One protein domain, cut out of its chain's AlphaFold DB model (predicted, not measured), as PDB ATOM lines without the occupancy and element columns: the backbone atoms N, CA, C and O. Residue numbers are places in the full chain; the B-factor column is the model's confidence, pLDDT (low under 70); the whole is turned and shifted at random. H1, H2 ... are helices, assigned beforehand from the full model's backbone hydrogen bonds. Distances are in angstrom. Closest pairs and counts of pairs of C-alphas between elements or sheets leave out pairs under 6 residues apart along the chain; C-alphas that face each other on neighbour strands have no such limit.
ATOM      1  N   LEU A  43      69.739 -87.093  70.653       49.56
ATOM      2  CA  LEU A  43      70.531 -87.022  71.903       49.56
ATOM      3  C   LEU A  43      71.784 -86.132  71.793       49.56
ATOM      4  O   LEU A  43      72.565 -86.039  72.737       49.56
ATOM      5  N   LEU A  44      71.997 -85.472  70.654       53.41
ATOM      6  CA  LEU A  44      73.082 -84.504  70.509       53.41
ATOM      7  C   LEU A  44      72.546 -83.150  70.982       53.41
ATOM      8  O   LEU A  44      71.510 -82.708  70.494       53.41
ATOM      9  N   HIS A  45      73.204 -82.574  71.995       67.50
ATOM     10  CA  HIS A  45      72.849 -81.310  72.652       67.50
ATOM     11  C   HIS A  45      72.441 -80.229  71.638       67.50
ATOM     12  O   HIS A  45      73.082 -80.115  70.594       67.50
ATOM     13  N   SER A  46      71.436 -79.412  71.972       73.81
ATOM     14  CA  SER A  46      70.907 -78.330  71.119       73.81
ATOM     15  C   SER A  46      72.007 -77.458  70.504       73.81
ATOM     16  O   SER A  46      71.971 -77.199  69.310       73.81
ATOM     17  N   ALA A  47      73.058 -77.133  71.261       82.81
ATOM     18  CA  ALA A  47      74.222 -76.396  70.758       82.81
ATOM     19  C   ALA A  47      74.896 -77.054  69.534       82.81
ATOM     20  O   ALA A  47      75.212 -76.378  68.563       82.81
ATOM     21  N   VAL A  48      75.048 -78.383  69.524       87.19
ATOM     22  CA  VAL A  48      75.649 -79.116  68.392       87.19
ATOM     23  C   VAL A  48      74.741 -79.070  67.160       87.19
ATOM     24  O   VAL A  48      75.224 -79.026  66.030       87.19
ATOM     25  N   LEU A  49      73.422 -79.092  67.364       88.00
ATOM     26  CA  LEU A  49      72.452 -78.974  66.274       88.00
ATOM     27  C   LEU A  49      72.420 -77.551  65.710       88.00
ATOM     28  O   LEU A  49      72.303 -77.395  64.497       88.00
ATOM     29  N   ASN A  50      72.592 -76.547  66.566       91.31
ATOM     30  CA  ASN A  50      72.674 -75.142  66.179       91.31
ATOM     31  C   ASN A  50      73.923 -74.880  65.337       91.31
ATOM     32  O   ASN A  50      73.800 -74.343  64.240       91.31
ATOM     33  N   ASP A  51      75.094 -75.352  65.776       90.69
ATOM     34  CA  ASP A  51      76.345 -75.245  65.014       90.69
ATOM     35  C   ASP A  51      76.233 -75.937  63.652       90.69
ATOM     36  O   ASP A  51      76.615 -75.394  62.611       90.69
ATOM     37  N   TYR A  52      75.662 -77.145  63.641       90.38
ATOM     38  CA  TYR A  52      75.432 -77.888  62.409       90.38
ATOM     39  C   TYR A  52      74.512 -77.121  61.450       90.38
ATOM     40  O   TYR A  52      74.821 -76.994  60.261       90.38
ATOM     41  N   ALA A  53      73.403 -76.583  61.958       92.44
ATOM     42  CA  ALA A  53      72.464 -75.806  61.165       92.44
ATOM     43  C   ALA A  53      73.098 -74.507  60.642       92.44
ATOM     44  O   ALA A  53      72.949 -74.207  59.457       92.44
ATOM     45  N   GLN A  54      73.872 -73.799  61.472       94.50
ATOM     46  CA  GLN A  54      74.586 -72.573  61.110       94.50
ATOM     47  C   GLN A  54      75.545 -72.813  59.940       94.50
ATOM     48  O   GLN A  54      75.502 -72.101  58.933       94.50
ATOM     49  N   ILE A  55      76.367 -73.864  60.018       93.88
ATOM     50  CA  ILE A  55      77.320 -74.228  58.959       93.88
ATOM     51  C   ILE A  55      76.583 -74.594  57.663       93.88
ATOM     52  O   ILE A  55      76.940 -74.120  56.579       93.88
ATOM     53  N   CYS A  56      75.551 -75.437  57.753       91.94
ATOM     54  CA  CYS A  56      74.802 -75.891  56.584       91.94
ATOM     55  C   CYS A  56      74.058 -74.749  55.884       91.94
ATOM     56  O   CYS A  56      74.128 -74.641  54.658       91.94
ATOM     57  N   LEU A  57      73.370 -73.893  56.642       94.25
ATOM     58  CA  LEU A  57      72.596 -72.786  56.088       94.25
ATOM     59  C   LEU A  57      73.484 -71.654  55.569       94.25
ATOM     60  O   LEU A  57      73.175 -71.108  54.516       94.25
ATOM     61  N   THR A  58      74.626 -71.369  56.204       94.94
ATOM     62  CA  THR A  58      75.614 -70.412  55.666       94.94
ATOM     63  C   THR A  58      76.122 -70.865  54.298       94.94
ATOM     64  O   THR A  58      76.209 -70.082  53.349       94.94
ATOM     65  N   LYS A  59      76.405 -72.165  54.152       93.19
ATOM     66  CA  LYS A  59      76.808 -72.727  52.862       93.19
ATOM     67  C   LYS A  59      75.681 -72.639  51.835       93.19
ATOM     68  O   LYS A  59      75.936 -72.239  50.702       93.19
ATOM     69  N   LEU A  60      74.448 -72.968  52.216       92.31
ATOM     70  CA  LEU A  60      73.287 -72.834  51.334       92.31
ATOM     71  C   LEU A  60      73.103 -71.380  50.878       92.31
ATOM     72  O   LEU A  60      72.953 -71.136  49.684       92.31
ATOM     73  N   ARG A  61      73.224 -70.415  51.796       93.75
ATOM     74  CA  ARG A  61      73.124 -68.979  51.519       93.75
ATOM     75  C   ARG A  61      74.122 -68.501  50.463       93.75
ATOM     76  O   ARG A  61      73.755 -67.672  49.633       93.75
ATOM     77  N   SER A  62      75.342 -69.048  50.449       93.06
ATOM     78  CA  SER A  62      76.359 -68.710  49.439       93.06
ATOM     79  C   SER A  62      76.016 -69.165  48.014       93.06
ATOM     80  O   SER A  62      76.562 -68.627  47.057       93.06
ATOM     81  N   HIS A  63      75.104 -70.130  47.866       92.62
ATOM     82  CA  HIS A  63      74.679 -70.676  46.574       92.62
ATOM     83  C   HIS A  63      73.249 -70.275  46.190       92.62
ATOM     84  O   HIS A  63      72.827 -70.521  45.064       92.62
ATOM     85  N   ALA A  64      72.495 -69.689  47.119       91.06
ATOM     86  CA  ALA A  64      71.077 -69.405  46.942       91.06
ATOM     87  C   ALA A  64      70.788 -68.067  46.242       91.06
ATOM     88  O   ALA A  64      69.649 -67.846  45.847       91.06
ATOM     89  N   THR A  65      71.790 -67.197  46.063       85.44
ATOM     90  CA  THR A  65      71.617 -65.845  45.496       85.44
ATOM     91  C   THR A  65      70.946 -65.841  44.118       85.44
ATOM     92  O   THR A  65      70.174 -64.938  43.829       85.44
ATOM     93  N   ASP A  66      71.204 -66.859  43.293       87.44
ATOM     94  CA  ASP A  66      70.653 -66.955  41.933       87.44
ATOM     95  C   ASP A  66      69.336 -67.754  41.863       87.44
ATOM     96  O   ASP A  66      68.782 -67.950  40.782       87.44
ATOM     97  N   VAL A  67      68.858 -68.275  43.000       91.50
ATOM     98  CA  VAL A  67      67.739 -69.233  43.070       91.50
ATOM     99  C   VAL A  67      66.590 -68.723  43.940       91.50
ATOM    100  O   VAL A  67      65.435 -69.031  43.652       91.50
ATOM    101  N   LEU A  68      66.895 -67.970  44.997       92.06
ATOM    102  CA  LEU A  68      65.916 -67.383  45.909       92.06
ATOM    103  C   LEU A  68      65.674 -65.912  45.582       92.06
ATOM    104  O   LEU A  68      66.557 -65.225  45.066       92.06
ATOM    105  N   ASP A  69      64.477 -65.430  45.907       94.12
ATOM    106  CA  ASP A  69      64.177 -64.007  45.830       94.12
ATOM    107  C   ASP A  69      64.862 -63.215  46.961       94.12
ATOM    108  O   ASP A  69      65.463 -63.765  47.887       94.12
ATOM    109  N   ALA A  70      64.803 -61.888  46.863       93.69
ATOM    110  CA  ALA A  70      65.459 -61.006  47.821       93.69
ATOM    111  C   ALA A  70      64.855 -61.081  49.236       93.69
ATOM    112  O   ALA A  70      65.592 -60.905  50.208       93.69
ATOM    113  N   ASP A  71      63.556 -61.356  49.364       95.69
ATOM    114  CA  ASP A  71      62.857 -61.405  50.652       95.69
ATOM    115  C   ASP A  71      63.187 -62.710  51.397       95.69
ATOM    116  O   ASP A  71      63.449 -62.707  52.607       95.69
ATOM    117  N   ASP A  72      63.273 -63.820  50.668       94.19
ATOM    118  CA  ASP A  72      63.734 -65.114  51.161       94.19
ATOM    119  C   ASP A  72      65.206 -65.052  51.583       94.19
ATOM    120  O   ASP A  72      65.577 -65.568  52.642       94.19
ATOM    121  N   LEU A  73      66.056 -64.379  50.798       95.31
ATOM    122  CA  LEU A  73      67.459 -64.160  51.159       95.31
ATOM    123  C   LEU A  73      67.588 -63.296  52.417       95.31
ATOM    124  O   LEU A  73      68.371 -63.646  53.298       95.31
ATOM    125  N   ALA A  74      66.798 -62.227  52.541       94.94
ATOM    126  CA  ALA A  74      66.776 -61.385  53.737       94.94
ATOM    127  C   ALA A  74      66.291 -62.160  54.973       94.94
ATOM    128  O   ALA A  74      66.834 -62.003  56.068       94.94
ATOM    129  N   THR A  75      65.309 -63.043  54.796       95.19
ATOM    130  CA  THR A  75      64.835 -63.940  55.856       95.19
ATOM    131  C   THR A  75      65.929 -64.922  56.273       95.19
ATOM    132  O   THR A  75      66.163 -65.119  57.466       95.19
ATOM    133  N   LEU A  76      66.636 -65.514  55.308       94.94
ATOM    134  CA  LEU A  76      67.755 -66.416  55.577       94.94
ATOM    135  C   LEU A  76      68.910 -65.691  56.284       94.94
ATOM    136  O   LEU A  76      69.477 -66.241  57.226       94.94
ATOM    137  N   ASP A  77      69.212 -64.453  55.894       94.75
ATOM    138  CA  ASP A  77      70.223 -63.616  56.547       94.75
ATOM    139  C   ASP A  77      69.838 -63.306  58.002       94.75
ATOM    140  O   ASP A  77      70.665 -63.444  58.903       94.75
ATOM    141  N   ALA A  78      68.566 -62.997  58.266       94.81
ATOM    142  CA  ALA A  78      68.076 -62.764  59.624       94.81
ATOM    143  C   ALA A  78      68.131 -64.022  60.516       94.81
ATOM    144  O   ALA A  78      68.343 -63.919  61.724       94.81
ATOM    145  N   LEU A  79      67.949 -65.214  59.938       95.12
ATOM    146  CA  LEU A  79      68.092 -66.484  60.659       95.12
ATOM    147  C   LEU A  79      69.556 -66.823  60.972       95.12
ATOM    148  O   LEU A  79      69.816 -67.501  61.968       95.12
ATOM    149  N   LEU A  80      70.495 -66.382  60.133       95.19
ATOM    150  CA  LEU A  80      71.932 -66.614  60.302       95.19
ATOM    151  C   LEU A  80      72.607 -65.585  61.218       95.19
ATOM    152  O   LEU A  80      73.665 -65.879  61.774       95.19
ATOM    153  N   ASP A  81      72.011 -64.407  61.396       94.69
ATOM    154  CA  ASP A  81      72.538 -63.356  62.263       94.69
ATOM    155  C   ASP A  81      72.447 -63.760  63.741       94.69
ATOM    156  O   ASP A  81      71.377 -63.762  64.351       94.69
ATOM    157  N   GLU A  82      73.594 -64.078  64.342       92.75
ATOM    158  CA  GLU A  82      73.728 -64.465  65.751       92.75
ATOM    159  C   GLU A  82      73.303 -63.379  66.741       92.75
ATOM    160  O   GLU A  82      73.107 -63.678  67.918       92.75
ATOM    161  N   THR A  83      73.152 -62.126  66.308       92.31
ATOM    162  CA  THR A  83      72.709 -61.014  67.154       92.31
ATOM    163  C   THR A  83      71.189 -60.958  67.280       92.31
ATOM    164  O   THR A  83      70.685 -60.514  68.320       92.31
ATOM    165  N   LEU A  84      70.446 -61.502  66.310       91.06
ATOM    166  CA  LEU A  84      68.991 -61.403  66.258       91.06
ATOM    167  C   LEU A  84      68.278 -62.447  67.131       91.06
ATOM    168  O   LEU A  84      68.731 -63.588  67.257       91.06
ATOM    169  N   PRO A  85      67.135 -62.102  67.752       88.50
ATOM    170  CA  PRO A  85      66.395 -63.027  68.616       88.50
ATOM    171  C   PRO A  85      65.974 -64.322  67.914       88.50
ATOM    172  O   PRO A  85      65.864 -65.360  68.555       88.50
ATOM    173  N   HIS A  86      65.759 -64.261  66.599       87.25
ATOM    174  CA  HIS A  86      65.317 -65.388  65.776       87.25
ATOM    175  C   HIS A  86      66.470 -66.207  65.184       87.25
ATOM    176  O   HIS A  86      66.220 -67.107  64.384       87.25
ATOM    177  N   SER A  87      67.711 -65.908  65.580       92.75
ATOM    178  CA  SER A  87      68.891 -66.633  65.127       92.75
ATOM    179  C   SER A  87      68.766 -68.130  65.376       92.75
ATOM    180  O   SER A  87      68.409 -68.566  66.476       92.75
ATOM    181  N   ILE A  88      69.147 -68.931  64.386       92.38
ATOM    182  CA  ILE A  88      69.194 -70.384  64.526       92.38
ATOM    183  C   ILE A  88      70.218 -70.836  65.577       92.38
ATOM    184  O   ILE A  88      70.042 -71.893  66.178       92.38
ATOM    185  N   ALA A  89      71.212 -69.998  65.895       91.00
ATOM    186  CA  ALA A  89      72.165 -70.230  66.978       91.00
ATOM    187  C   ALA A  89      71.504 -70.288  68.371       91.00
ATOM    188  O   ALA A  89      72.057 -70.877  69.301       91.00
ATOM    189  N   ARG A  90      70.315 -69.689  68.526       88.44
ATOM    190  CA  ARG A  90      69.588 -69.561  69.802       88.44
ATOM    191  C   ARG A  90      68.378 -70.485  69.915       88.44
ATOM    192  O   ARG A  90      67.736 -70.504  70.961       88.44
ATOM    193  N   ARG A  91      68.061 -71.235  68.860       88.44
ATOM    194  CA  ARG A  91      66.938 -72.176  68.852       88.44
ATOM    195  C   ARG A  91      67.278 -73.430  69.647       88.44
ATOM    196  O   ARG A  91      68.394 -73.927  69.595       88.44
ATOM    197  N   ASP A  92      66.318 -73.945  70.394       86.00
ATOM    198  CA  ASP A  92      66.415 -75.206  71.133       86.00
ATOM    199  C   ASP A  92      65.476 -76.284  70.566       86.00
ATOM    200  O   ASP A  92      65.551 -77.447  70.961       86.00
ATOM    201  N   ASP A  93      64.648 -75.909  69.589       86.62
ATOM    202  CA  ASP A  93      63.644 -76.737  68.923       86.62
ATOM    203  C   ASP A  93      64.182 -77.483  67.686       86.62
ATOM    204  O   ASP A  93      63.416 -78.102  66.941       86.62
ATOM    205  N   LEU A  94      65.496 -77.448  67.442       86.38
ATOM    206  CA  LEU A  94      66.097 -78.056  66.258       86.38
ATOM    207  C   LEU A  94      66.181 -79.582  66.365       86.38
ATOM    208  O   LEU A  94      66.662 -80.148  67.341       86.38
ATOM    209  N   GLY A  95      65.793 -80.264  65.286       81.81
ATOM    210  CA  GLY A  95      65.955 -81.704  65.128       81.81
ATOM    211  C   GLY A  95      66.487 -82.050  63.744       81.81
ATOM    212  O   GLY A  95      65.928 -81.637  62.729       81.81
ATOM    213  N   VAL A  96      67.552 -82.850  63.677       79.19
ATOM    214  CA  VAL A  96      68.101 -83.310  62.394       79.19
ATOM    215  C   VAL A  96      67.408 -84.599  61.968       79.19
ATOM    216  O   VAL A  96      67.507 -85.640  62.621       79.19
ATOM    217  N   ARG A  97      66.728 -84.551  60.820       74.88
ATOM    218  CA  ARG A  97      66.091 -85.720  60.207       74.88
ATOM    219  C   ARG A  97      67.090 -86.482  59.336       74.88
ATOM    220  O   ARG A  97      67.034 -86.423  58.110       74.88
ATOM    221  N   THR A  98      67.984 -87.241  59.961       66.12
ATOM    222  CA  THR A  98      68.900 -88.125  59.223       66.12
ATOM    223  C   THR A  98      68.215 -89.446  58.888       66.12
ATOM    224  O   THR A  98      67.741 -90.159  59.772       66.12
TER     225      THR A  98
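AT A GLANCE: This is residues 43 to 98 of the 108 residues of an uncharacterized protein of Lentzea waywayandensis (UniProt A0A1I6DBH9). A long helix, H1, and a shorter one, H2, fold back on each other as a helical hairpin, side by side. After H2 comes a long tail with no named element, residues 81 to 98. The printed part has 56 residues with two named helices, H1 then H2, and no named strand; the class is all helix. It is flat, spanning 36 by 26 by 13 A, and only just compact, close to loose, with a radius of gyration of the C-alphas of 11.8 A.

IN THESE COORDINATES: H1, residues 46 to 64, begins at C-alpha 46 (70.907, -78.330, 71.119) and is 25.8 A long from first to last C-alpha. H2, residues 70 to 80, measures 15.1 A and ends at C-alpha 80 (71.932, -66.614, 60.302).

HOW THE PARTS SIT: H1 and H2 touch, and their closest C-alphas, those of Gln 54 and Leu 80, are 6.6 A apart. They run opposite ways at a shallow tilt of 28 degrees. A tight link of 5 residues joins this hairpin. In H2 every O i to N i+4 pair is within hydrogen-bond range; in H1, 14 of 15 are.

THE WHOLE: The two C-alphas farthest apart, those of Leu 43 and Asp 66, are 36.1 A apart. The printed part has no cut. Mean pLDDT of the printed part is 88.3, with residues 43 to 45 and residue 98 under 70.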